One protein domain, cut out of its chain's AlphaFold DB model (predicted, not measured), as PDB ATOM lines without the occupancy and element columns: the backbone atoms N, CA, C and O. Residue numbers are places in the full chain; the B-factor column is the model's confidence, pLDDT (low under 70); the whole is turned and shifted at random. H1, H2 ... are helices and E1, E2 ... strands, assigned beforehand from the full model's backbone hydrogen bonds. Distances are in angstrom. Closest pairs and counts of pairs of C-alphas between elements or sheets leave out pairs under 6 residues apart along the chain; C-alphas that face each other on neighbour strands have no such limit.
ATOM      1  N   GLN A   8     200.654 161.813 115.585       83.12
ATOM      2  CA  GLN A   8     200.522 161.109 114.309       83.12
ATOM      3  C   GLN A   8     199.118 160.510 114.131       83.12
ATOM      4  O   GLN A   8     198.478 160.783 113.128       83.12
ATOM      5  N   ASP A   9     198.601 159.812 115.149       86.31
ATOM      6  CA  ASP A   9     197.256 159.215 115.124       86.31
ATOM      7  C   ASP A   9     196.166 160.281 114.929       86.31
ATOM      8  O   ASP A   9     195.225 160.108 114.155       86.31
ATOM      9  N   PHE A  10     196.344 161.439 115.574       87.12
ATOM     10  CA  PHE A  10     195.474 162.593 115.372       87.12
ATOM     11  C   PHE A  10     195.576 163.158 113.951       87.12
ATOM     12  O   PHE A  10     194.550 163.428 113.335       87.12
ATOM     13  N   CYS A  11     196.786 163.305 113.405       87.88
ATOM     14  CA  CYS A  11     197.006 163.756 112.031       87.88
ATOM     15  C   CYS A  11     196.383 162.797 111.006       87.88
ATOM     16  O   CYS A  11     195.736 163.256 110.066       87.88
ATOM     17  N   ASP A  12     196.542 161.487 111.186       86.69
ATOM     18  CA  ASP A  12     195.972 160.464 110.303       86.69
ATOM     19  C   ASP A  12     194.442 160.449 110.382       86.69
ATOM     20  O   ASP A  12     193.752 160.265 109.379       86.69
ATOM     21  N   TRP A  13     193.881 160.685 111.570       88.31
ATOM     22  CA  TRP A  13     192.439 160.835 111.728       88.31
ATOM     23  C   TRP A  13     191.896 162.118 111.117       88.31
ATOM     24  O   TRP A  13     190.914 162.069 110.384       88.31
ATOM     25  N   LEU A  14     192.534 163.252 111.381       86.25
ATOM     26  CA  LEU A  14     192.111 164.538 110.841       86.25
ATOM     27  C   LEU A  14     192.249 164.562 109.309       86.25
ATOM     28  O   LEU A  14     191.440 165.172 108.619       86.25
ATOM     29  N   SER A  15     193.211 163.811 108.770       85.38
ATOM     30  CA  SER A  15     193.380 163.594 107.329       85.38
ATOM     31  C   SER A  15     192.327 162.675 106.696       85.38
ATOM     32  O   SER A  15     192.255 162.638 105.473       85.38
ATOM     33  N   GLN A  16     191.500 161.958 107.477       84.50
ATOM     34  CA  GLN A  16     190.324 161.237 106.948       84.50
ATOM     35  C   GLN A  16     189.205 162.195 106.532       84.50
ATOM     36  O   GLN A  16     188.299 161.797 105.804       84.50
ATOM     37  N   TYR A  17     189.250 163.446 106.997       81.81
ATOM     38  CA  TYR A  17     188.384 164.491 106.481       81.81
ATOM     39  C   TYR A  17     188.861 164.883 105.076       81.81
ATOM     40  O   TYR A  17     189.765 165.706 104.901       81.81
ATOM     41  N   GLU A  18     188.261 164.244 104.073       69.75
ATOM     42  CA  GLU A  18     188.443 164.569 102.664       69.75
ATOM     43  C   GLU A  18     187.415 165.629 102.253       69.75
ATOM     44  O   GLU A  18     186.211 165.379 102.212       69.75
ATOM     45  N   HIS A  19     187.900 166.826 101.930       70.12
ATOM     46  CA  HIS A  19     187.093 167.896 101.353       70.12
ATOM     47  C   HIS A  19     187.752 168.370 100.062       70.12
ATOM     48  O   HIS A  19     188.974 168.389  99.961       70.12
ATOM     49  N   HIS A  20     186.964 168.807  99.078       69.69
ATOM     50  CA  HIS A  20     187.488 169.227  97.769       69.69
ATOM     51  C   HIS A  20     188.501 170.384  97.865       69.69
ATOM     52  O   HIS A  20     189.326 170.593  96.981       69.69
ATOM     53  N   SER A  21     188.439 171.149  98.955       65.06
ATOM     54  CA  SER A  21     189.344 172.265  99.249       65.06
ATOM     55  C   SER A  21     190.638 171.851  99.952       65.06
ATOM     56  O   SER A  21     191.438 172.723 100.286       65.06
ATOM     57  N   VAL A  22     190.834 170.560 100.231       68.94
ATOM     58  CA  VAL A  22     191.949 170.069 101.038       68.94
ATOM     59  C   VAL A  22     192.631 168.896 100.359       68.94
ATOM     60  O   VAL A  22     191.992 167.973  99.863       68.94
ATOM     61  N   ILE A  23     193.959 168.940 100.333       72.56
ATOM     62  CA  ILE A  23     194.769 167.856  99.788       72.56
ATOM     63  C   ILE A  23     194.752 166.643 100.722       72.56
ATOM     64  O   ILE A  23     194.585 166.770 101.937       72.56
ATOM     65  N   GLN A  24     194.982 165.457 100.165       73.38
ATOM     66  CA  GLN A  24     195.154 164.257 100.978       73.38
ATOM     67  C   GLN A  24     196.313 164.419 101.965       73.38
ATOM     68  O   GLN A  24     197.352 165.000 101.646       73.38
ATOM     69  N   ASN A  25     196.125 163.873 103.168       75.50
ATOM     70  CA  ASN A  25     197.119 163.878 104.241       75.50
ATOM     71  C   ASN A  25     197.556 165.278 104.718       75.50
ATOM     72  O   ASN A  25     198.650 165.455 105.262       75.50
ATOM     73  N   TRP A  26     196.704 166.288 104.522       83.50
ATOM     74  CA  TRP A  26     196.997 167.674 104.879       83.50
ATOM     75  C   TRP A  26     197.394 167.837 106.348       83.50
ATOM     76  O   TRP A  26     198.361 168.536 106.631       83.50
ATOM     77  N   ALA A  27     196.736 167.156 107.287       85.38
ATOM     78  CA  ALA A  27     197.029 167.304 108.711       85.38
ATOM     79  C   ALA A  27     198.395 166.721 109.113       85.38
ATOM     80  O   ALA A  27     198.941 167.096 110.151       85.38
ATOM     81  N   SER A  28     198.975 165.847 108.286       83.50
ATOM     82  CA  SER A  28     200.340 165.332 108.458       83.50
ATOM     83  C   SER A  28     201.410 166.331 107.992       83.50
ATOM     84  O   SER A  28     202.599 166.160 108.263       83.50
ATOM     85  N   THR A  29     201.000 167.415 107.322       82.69
ATOM     86  CA  THR A  29     201.911 168.468 106.868       82.69
ATOM     87  C   THR A  29     202.577 169.151 108.069       82.69
ATOM     88  O   THR A  29     201.887 169.594 108.998       82.69
ATOM     89  N   PRO A  30     203.915 169.297 108.059       80.69
ATOM     90  CA  PRO A  30     204.631 170.014 109.105       80.69
ATOM     91  C   PRO A  30     204.096 171.438 109.291       80.69
ATOM     92  O   PRO A  30     203.938 172.183 108.329       80.69
ATOM     93  N   GLY A  31     203.840 171.820 110.543       79.81
ATOM     94  CA  GLY A  31     203.343 173.152 110.895       79.81
ATOM     95  C   GLY A  31     201.820 173.301 110.894       79.81
ATOM     96  O   GLY A  31     201.342 174.296 111.427       79.81
ATOM     97  N   ILE A  32     201.065 172.317 110.384       84.06
ATOM     98  CA  ILE A  32     199.597 172.349 110.456       84.06
ATOM     99  C   ILE A  32     199.105 171.883 111.818       84.06
ATOM    100  O   ILE A  32     198.377 172.609 112.481       84.06
ATOM    101  N   VAL A  33     199.513 170.694 112.258       88.00
ATOM    102  CA  VAL A  33     199.118 170.157 113.564       88.00
ATOM    103  C   VAL A  33     200.302 170.159 114.522       88.00
ATOM    104  O   VAL A  33     201.370 169.600 114.238       88.00
ATOM    105  N   SER A  34     200.080 170.744 115.694       86.69
ATOM    106  CA  SER A  34     200.995 170.742 116.831       86.69
ATOM    107  C   SER A  34     200.261 170.325 118.104       86.69
ATOM    108  O   SER A  34     199.046 170.453 118.201       86.69
ATOM    109  N   VAL A  35     201.001 169.793 119.075       85.81
ATOM    110  CA  VAL A  35     200.467 169.475 120.406       85.81
ATOM    111  C   VAL A  35     201.182 170.374 121.395       85.81
ATOM    112  O   VAL A  35     202.413 170.411 121.403       85.81
ATOM    113  N   ASP A  36     200.411 171.124 122.170       83.31
ATOM    114  CA  ASP A  36     200.949 171.991 123.211       83.31
ATOM    115  C   ASP A  36     201.403 171.173 124.435       83.31
ATOM    116  O   ASP A  36     201.000 170.019 124.609       83.31
ATOM    117  N   ALA A  37     202.223 171.761 125.308       79.12
ATOM    118  CA  ALA A  37     202.705 171.109 126.527       79.12
ATOM    119  C   ALA A  37     201.558 170.739 127.486       79.12
ATOM    120  O   ALA A  37     201.670 169.784 128.251       79.12
ATOM    121  N   GLU A  38     200.436 171.458 127.402       78.94
ATOM    122  CA  GLU A  38     199.202 171.169 128.142       78.94
ATOM    123  C   GLU A  38     198.348 170.050 127.507       78.94
ATOM    124  O   GLU A  38     197.288 169.705 128.026       78.94
ATOM    125  N   GLY A  39     198.780 169.472 126.380       78.25
ATOM    126  CA  GLY A  39     198.055 168.406 125.680       78.25
ATOM    127  C   GLY A  39     196.911 168.893 124.784       78.25
ATOM    128  O   GLY A  39     196.053 168.101 124.398       78.25
ATOM    129  N   PHE A  40     196.879 170.183 124.443       84.38
ATOM    130  CA  PHE A  40     195.932 170.736 123.471       84.38
ATOM    131  C   PHE A  40     196.405 170.473 122.040       84.38
ATOM    132  O   PHE A  40     197.569 170.713 121.713       84.38
ATOM    133  N   PHE A  41     195.491 170.040 121.170       87.31
ATOM    134  CA  PHE A  41     195.760 169.916 119.736       87.31
ATOM    135  C   PHE A  41     195.562 171.268 119.049       87.31
ATOM    136  O   PHE A  41     194.447 171.779 118.991       87.31
ATOM    137  N   ASP A  42     196.634 171.845 118.524       87.38
ATOM    138  CA  ASP A  42     196.625 173.114 117.805       87.38
ATOM    139  C   ASP A  42     196.710 172.846 116.296       87.38
ATOM    140  O   ASP A  42     197.672 172.251 115.809       87.38
ATOM    141  N   ILE A  43     195.669 173.246 115.568       87.44
ATOM    142  CA  ILE A  43     195.500 173.054 114.127       87.44
ATOM    143  C   ILE A  43     195.540 174.433 113.466       87.44
ATOM    144  O   ILE A  43     194.622 175.241 113.613       87.44
ATOM    145  N   LYS A  44     196.603 174.699 112.712       85.12
ATOM    146  CA  LYS A  44     196.861 175.957 112.011       85.12
ATOM    147  C   LYS A  44     196.903 175.724 110.511       85.12
ATOM    148  O   LYS A  44     197.872 175.209 109.962       85.12
ATOM    149  N   LEU A  45     195.848 176.138 109.826       80.88
ATOM    150  CA  LEU A  45     195.777 176.044 108.372       80.88
ATOM    151  C   LEU A  45     196.550 177.209 107.727       80.88
ATOM    152  O   LEU A  45     196.269 178.365 108.052       80.88
ATOM    153  N   PRO A  46     197.493 176.963 106.797       74.69
ATOM    154  CA  PRO A  46     198.357 178.010 106.237       74.69
ATOM    155  C   PRO A  46     197.682 178.883 105.159       74.69
ATOM    156  O   PRO A  46     198.344 179.684 104.504       74.69
ATOM    157  N   TYR A  47     196.372 178.749 104.953       70.69
ATOM    158  CA  TYR A  47     195.607 179.441 103.915       70.69
ATOM    159  C   TYR A  47     194.269 179.955 104.462       70.69
ATOM    160  O   TYR A  47     193.756 179.439 105.452       70.69
ATOM    161  N   ALA A  48     193.705 180.988 103.821       63.59
ATOM    162  CA  ALA A  48     192.456 181.646 104.214       63.59
ATOM    163  C   ALA A  48     191.228 180.763 103.930       63.59
ATOM    164  O   ALA A  48     190.402 181.070 103.076       63.59
ATOM    165  N   ALA A  49     191.107 179.654 104.651       67.25
ATOM    166  CA  ALA A  49     189.985 178.737 104.553       67.25
ATOM    167  C   ALA A  49     189.118 178.837 105.813       67.25
ATOM    168  O   ALA A  49     188.969 177.881 106.561       67.25
ATOM    169  N   ASN A  50     188.555 180.026 106.061       71.38
ATOM    170  CA  ASN A  50     187.663 180.247 107.207       71.38
ATOM    171  C   ASN A  50     186.445 179.315 107.177       71.38
ATOM    172  O   ASN A  50     186.025 178.849 108.226       71.38
ATOM    173  N   GLN A  51     185.913 179.016 105.985       75.50
ATOM    174  CA  GLN A  51     184.856 178.008 105.832       75.50
ATOM    175  C   GLN A  51     185.346 176.629 106.265       75.50
ATOM    176  O   GLN A  51     184.753 176.024 107.142       75.50
ATOM    177  N   LEU A  52     186.518 176.214 105.782       78.06
ATOM    178  CA  LEU A  52     187.107 174.931 106.145       78.06
ATOM    179  C   LEU A  52     187.372 174.790 107.652       78.06
ATOM    180  O   LEU A  52     187.221 173.703 108.193       78.06
ATOM    181  N   VAL A  53     187.766 175.869 108.339       82.69
ATOM    182  CA  VAL A  53     187.885 175.865 109.807       82.69
ATOM    183  C   VAL A  53     186.549 175.517 110.453       82.69
ATOM    184  O   VAL A  53     186.518 174.658 111.327       82.69
ATOM    185  N   THR A  54     185.471 176.168 110.016       82.94
ATOM    186  CA  THR A  54     184.118 175.900 110.510       82.94
ATOM    187  C   THR A  54     183.682 174.478 110.175       82.94
ATOM    188  O   THR A  54     183.265 173.760 111.073       82.94
ATOM    189  N   ASP A  55     183.855 174.033 108.927       84.06
ATOM    190  CA  ASP A  55     183.484 172.682 108.495       84.06
ATOM    191  C   ASP A  55     184.226 171.595 109.292       84.06
ATOM    192  O   ASP A  55     183.633 170.603 109.714       84.06
ATOM    193  N   ILE A  56     185.532 171.776 109.527       84.00
ATOM    194  CA  ILE A  56     186.328 170.843 110.333       84.00
ATOM    195  C   ILE A  56     185.893 170.901 111.799       84.00
ATOM    196  O   ILE A  56     185.806 169.851 112.430       84.00
ATOM    197  N   ASP A  57     185.619 172.085 112.353       86.38
ATOM    198  CA  ASP A  57     185.128 172.211 113.728       86.38
ATOM    199  C   ASP A  57     183.797 171.475 113.910       86.38
ATOM    200  O   ASP A  57     183.674 170.630 114.798       86.38
ATOM    201  N   GLU A  58     182.835 171.711 113.017       86.94
ATOM    202  CA  GLU A  58     181.541 171.031 113.018       86.94
ATOM    203  C   GLU A  58     181.705 169.518 112.849       86.94
ATOM    204  O   GLU A  58     181.069 168.740 113.567       86.94
ATOM    205  N   TRP A  59     182.605 169.080 111.967       88.50
ATOM    206  CA  TRP A  59     182.912 167.665 111.794       88.50
ATOM    207  C   TRP A  59     183.510 167.052 113.065       88.50
ATOM    208  O   TRP A  59     183.026 166.017 113.522       88.50
ATOM    209  N   ILE A  60     184.505 167.690 113.695       87.31
ATOM    210  CA  ILE A  60     185.098 167.212 114.955       87.31
ATOM    211  C   ILE A  60     184.021 167.124 116.042       87.31
ATOM    212  O   ILE A  60     183.926 166.101 116.730       87.31
ATOM    213  N   GLN A  61     183.182 168.153 116.181       87.06
ATOM    214  CA  GLN A  61     182.084 168.154 117.144       87.06
ATOM    215  C   GLN A  61     181.088 167.022 116.872       87.06
ATOM    216  O   GLN A  61     180.707 166.318 117.809       87.06
ATOM    217  N   ALA A  62     180.717 166.775 115.614       88.12
ATOM    218  CA  ALA A  62     179.838 165.670 115.236       88.12
ATOM    219  C   ALA A  62     180.448 164.300 115.584       88.12
ATOM    220  O   ALA A  62     179.745 163.415 116.080       88.12
ATOM    221  N   GLN A  63     181.761 164.124 115.400       88.31
ATOM    222  CA  GLN A  63     182.476 162.893 115.763       88.31
ATOM    223  C   GLN A  63     182.537 162.695 117.287       88.31
ATOM    224  O   GLN A  63     182.395 161.568 117.773       88.31
ATOM    225  N   GLN A  64     182.705 163.777 118.058       86.81
ATOM    226  CA  GLN A  64     182.655 163.739 119.525       86.81
ATOM    227  C   GLN A  64     181.237 163.443 120.041       86.81
ATOM    228  O   GLN A  64     181.071 162.646 120.965       86.81
ATOM    229  N   GLN A  65     180.210 164.052 119.439       86.25
ATOM    230  CA  GLN A  65     178.802 163.804 119.774       86.25
ATOM    231  C   GLN A  65     178.379 162.372 119.434       86.25
ATOM    232  O   GLN A  65     177.708 161.728 120.234       86.25
ATOM    233  N   SER A  66     178.841 161.844 118.299       86.50
ATOM    234  CA  SER A  66     178.586 160.461 117.875       86.50
ATOM    235  C   SER A  66     179.397 159.425 118.661       86.50
ATOM    236  O   SER A  66     179.345 158.239 118.338       86.50
ATOM    237  N   GLN A  67     180.184 159.845 119.663       83.00
ATOM    238  CA  GLN A  67     181.078 158.979 120.438       83.00
ATOM    239  C   GLN A  67     182.074 158.181 119.567       83.00
ATOM    240  O   GLN A  67     182.608 157.150 119.987       83.00
ATOM    241  N   ALA A  68     182.367 158.660 118.354       82.19
ATOM    242  CA  ALA A  68     183.364 158.058 117.476       82.19
ATOM    243  C   ALA A  68     184.779 158.299 118.025       82.19
ATOM    244  O   ALA A  68     185.619 157.391 118.033       82.19
ATOM    245  N   VAL A  69     185.005 159.494 118.578       85.69
ATOM    246  CA  VAL A  69     186.249 159.924 119.228       85.69
ATOM    247  C   VAL A  69     185.987 160.360 120.668       85.69
ATOM    248  O   VAL A  69     184.885 160.788 121.012       85.69
ATOM    249  N   ALA A  70     186.996 160.234 121.530       83.56
ATOM    250  CA  ALA A  70     186.923 160.777 122.886       83.56
ATOM    251  C   ALA A  70     186.784 162.312 122.856       83.56
ATOM    252  O   ALA A  70     187.173 162.953 121.883       83.56
ATOM    253  N   LYS A  71     186.264 162.925 123.925       81.38
ATOM    254  CA  LYS A  71     186.338 164.387 124.070       81.38
ATOM    255  C   LYS A  71     187.783 164.789 124.345       81.38
ATOM    256  O   LYS A  71     188.392 164.288 125.287       81.38
ATOM    257  N   PHE A  72     188.304 165.696 123.535       84.56
ATOM    258  CA  PHE A  72     189.635 166.278 123.679       84.56
ATOM    259  C   PHE A  72     189.551 167.784 123.472       84.56
ATOM    260  O   PHE A  72     188.639 168.283 122.808       84.56
ATOM    261  N   ASN A  73     190.522 168.501 124.030       84.38
ATOM    262  CA  ASN A  73     190.638 169.927 123.800       84.38
ATOM    263  C   ASN A  73     191.463 170.180 122.537       84.38
ATOM    264  O   ASN A  73     192.564 169.646 122.381       84.38
ATOM    265  N   TYR A  74     190.935 171.009 121.646       86.88
ATOM    266  CA  TYR A  74     191.609 171.403 120.418       86.88
ATOM    267  C   TYR A  74     191.371 172.879 120.119       86.88
ATOM    268  O   TYR A  74     190.453 173.505 120.650       86.88
ATOM    269  N   ARG A  75     192.231 173.439 119.275       85.81
ATOM    270  CA  ARG A  75     192.142 174.797 118.755       85.81
ATOM    271  C   ARG A  75     192.369 174.707 117.260       85.81
ATOM    272  O   ARG A  75     193.409 174.219 116.836       85.81
ATOM    273  N   ILE A  76     191.404 175.158 116.474       85.19
ATOM    274  CA  ILE A  76     191.541 175.249 115.024       85.19
ATOM    275  C   ILE A  76     191.488 176.710 114.593       85.19
ATOM    276  O   ILE A  76     190.684 177.495 115.094       85.19
ATOM    277  N   GLY A  77     192.381 177.091 113.686       81.88
ATOM    278  CA  GLY A  77     192.431 178.437 113.141       81.88
ATOM    279  C   GLY A  77     193.219 178.507 111.844       81.88
ATOM    280  O   GLY A  77     193.895 177.562 111.435       81.88
ATOM    281  N   VAL A  78     193.140 179.661 111.190       76.88
ATOM    282  CA  VAL A  78     193.951 179.966 110.012       76.88
ATOM    283  C   VAL A  78     195.145 180.823 110.406       76.88
ATOM    284  O   VAL A  78     195.025 181.783 111.163       76.88
ATOM    285  N   GLN A  79     196.307 180.493 109.855       66.69
ATOM    286  CA  GLN A  79     197.535 181.263 109.994       66.69
ATOM    287  C   GLN A  79     197.828 182.032 108.702       66.69
ATOM    288  O   GLN A  79     198.938 182.026 108.179       66.69
TER     289      GLN A  79
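AT A GLANCE: This is residues 8 to 79 of the 93 residues of a protein of Vibrio ponticus (UniProt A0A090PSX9). A small three-stranded sheet has one face covered by two helices, the long H2 along the edge strand E3 and the short H1 near the other edge strand, E1, while the opposite face is bare of named elements. The long unnamed stretch 15 to 32 leads from H1 back to the sheet. The 72 printed residues hold two named helices and three named strands, in the order H1 E1 E2 H2 E3; the sheet, E1 E2 E3, is mixed, as is the class, helices and strands. The whole is compact and rounded, with a radius of gyration of the C-alphas of 11.5 A and spans of 28 by 27 by 19 A.

HOW THE PARTS SIT: E2, residues 41 to 45, is the inner strand. E3, residues 74 to 78, is parallel to it at 13 degrees, with N 43 and O 75 2.8 A apart, within hydrogen-bond range. E1, residues 33 to 35, is antiparallel to E2 at 155 degrees and forms a hairpin with it; N 34 and O 42 are 2.8 A apart, within hydrogen-bond range. H2, residues 50 to 65, is on the sheet at a height of 10.2 A, over E3, and runs along the strands, at 2 degrees to E3 on the local plane; their closest C-alphas, of Val 53 and Gly 77, are 6.2 A apart. E2, H2 and E3 form a strand-helix-strand unit, two parallel neighbour strands with a helix between, with a right-handed crossover. H1, residues 8 to 14, is on the sheet too; its closest C-alpha to E1 is that of Cys 11, 6.9 A from that of Val 33. With both helices on one face, sheet and helices make two layers. H1 and H2 are apart. In both helices every O i to N i+4 pair is within hydrogen-bond range.

IN THESE COORDINATES: E2 spans 12.9 A, E3 13.7 A and H2 22.5 A, from first to last C-alpha; E1 spans 7.0 A and H1 9.7 A. H1 begins at C-alpha 8, (200.522, 161.109, 114.309), and E3 ends at C-alpha 78, (193.951, 179.966, 110.012).

THE WHOLE: The C-alphas farthest apart, of His 20 and Glu 38, are 32.6 A apart. The printed part has no cut. The link from H1 to E1 is long, with 18 residues. The model's pLDDT is under 70 at residues 18, 20 to 22, 48 to 49 and 79.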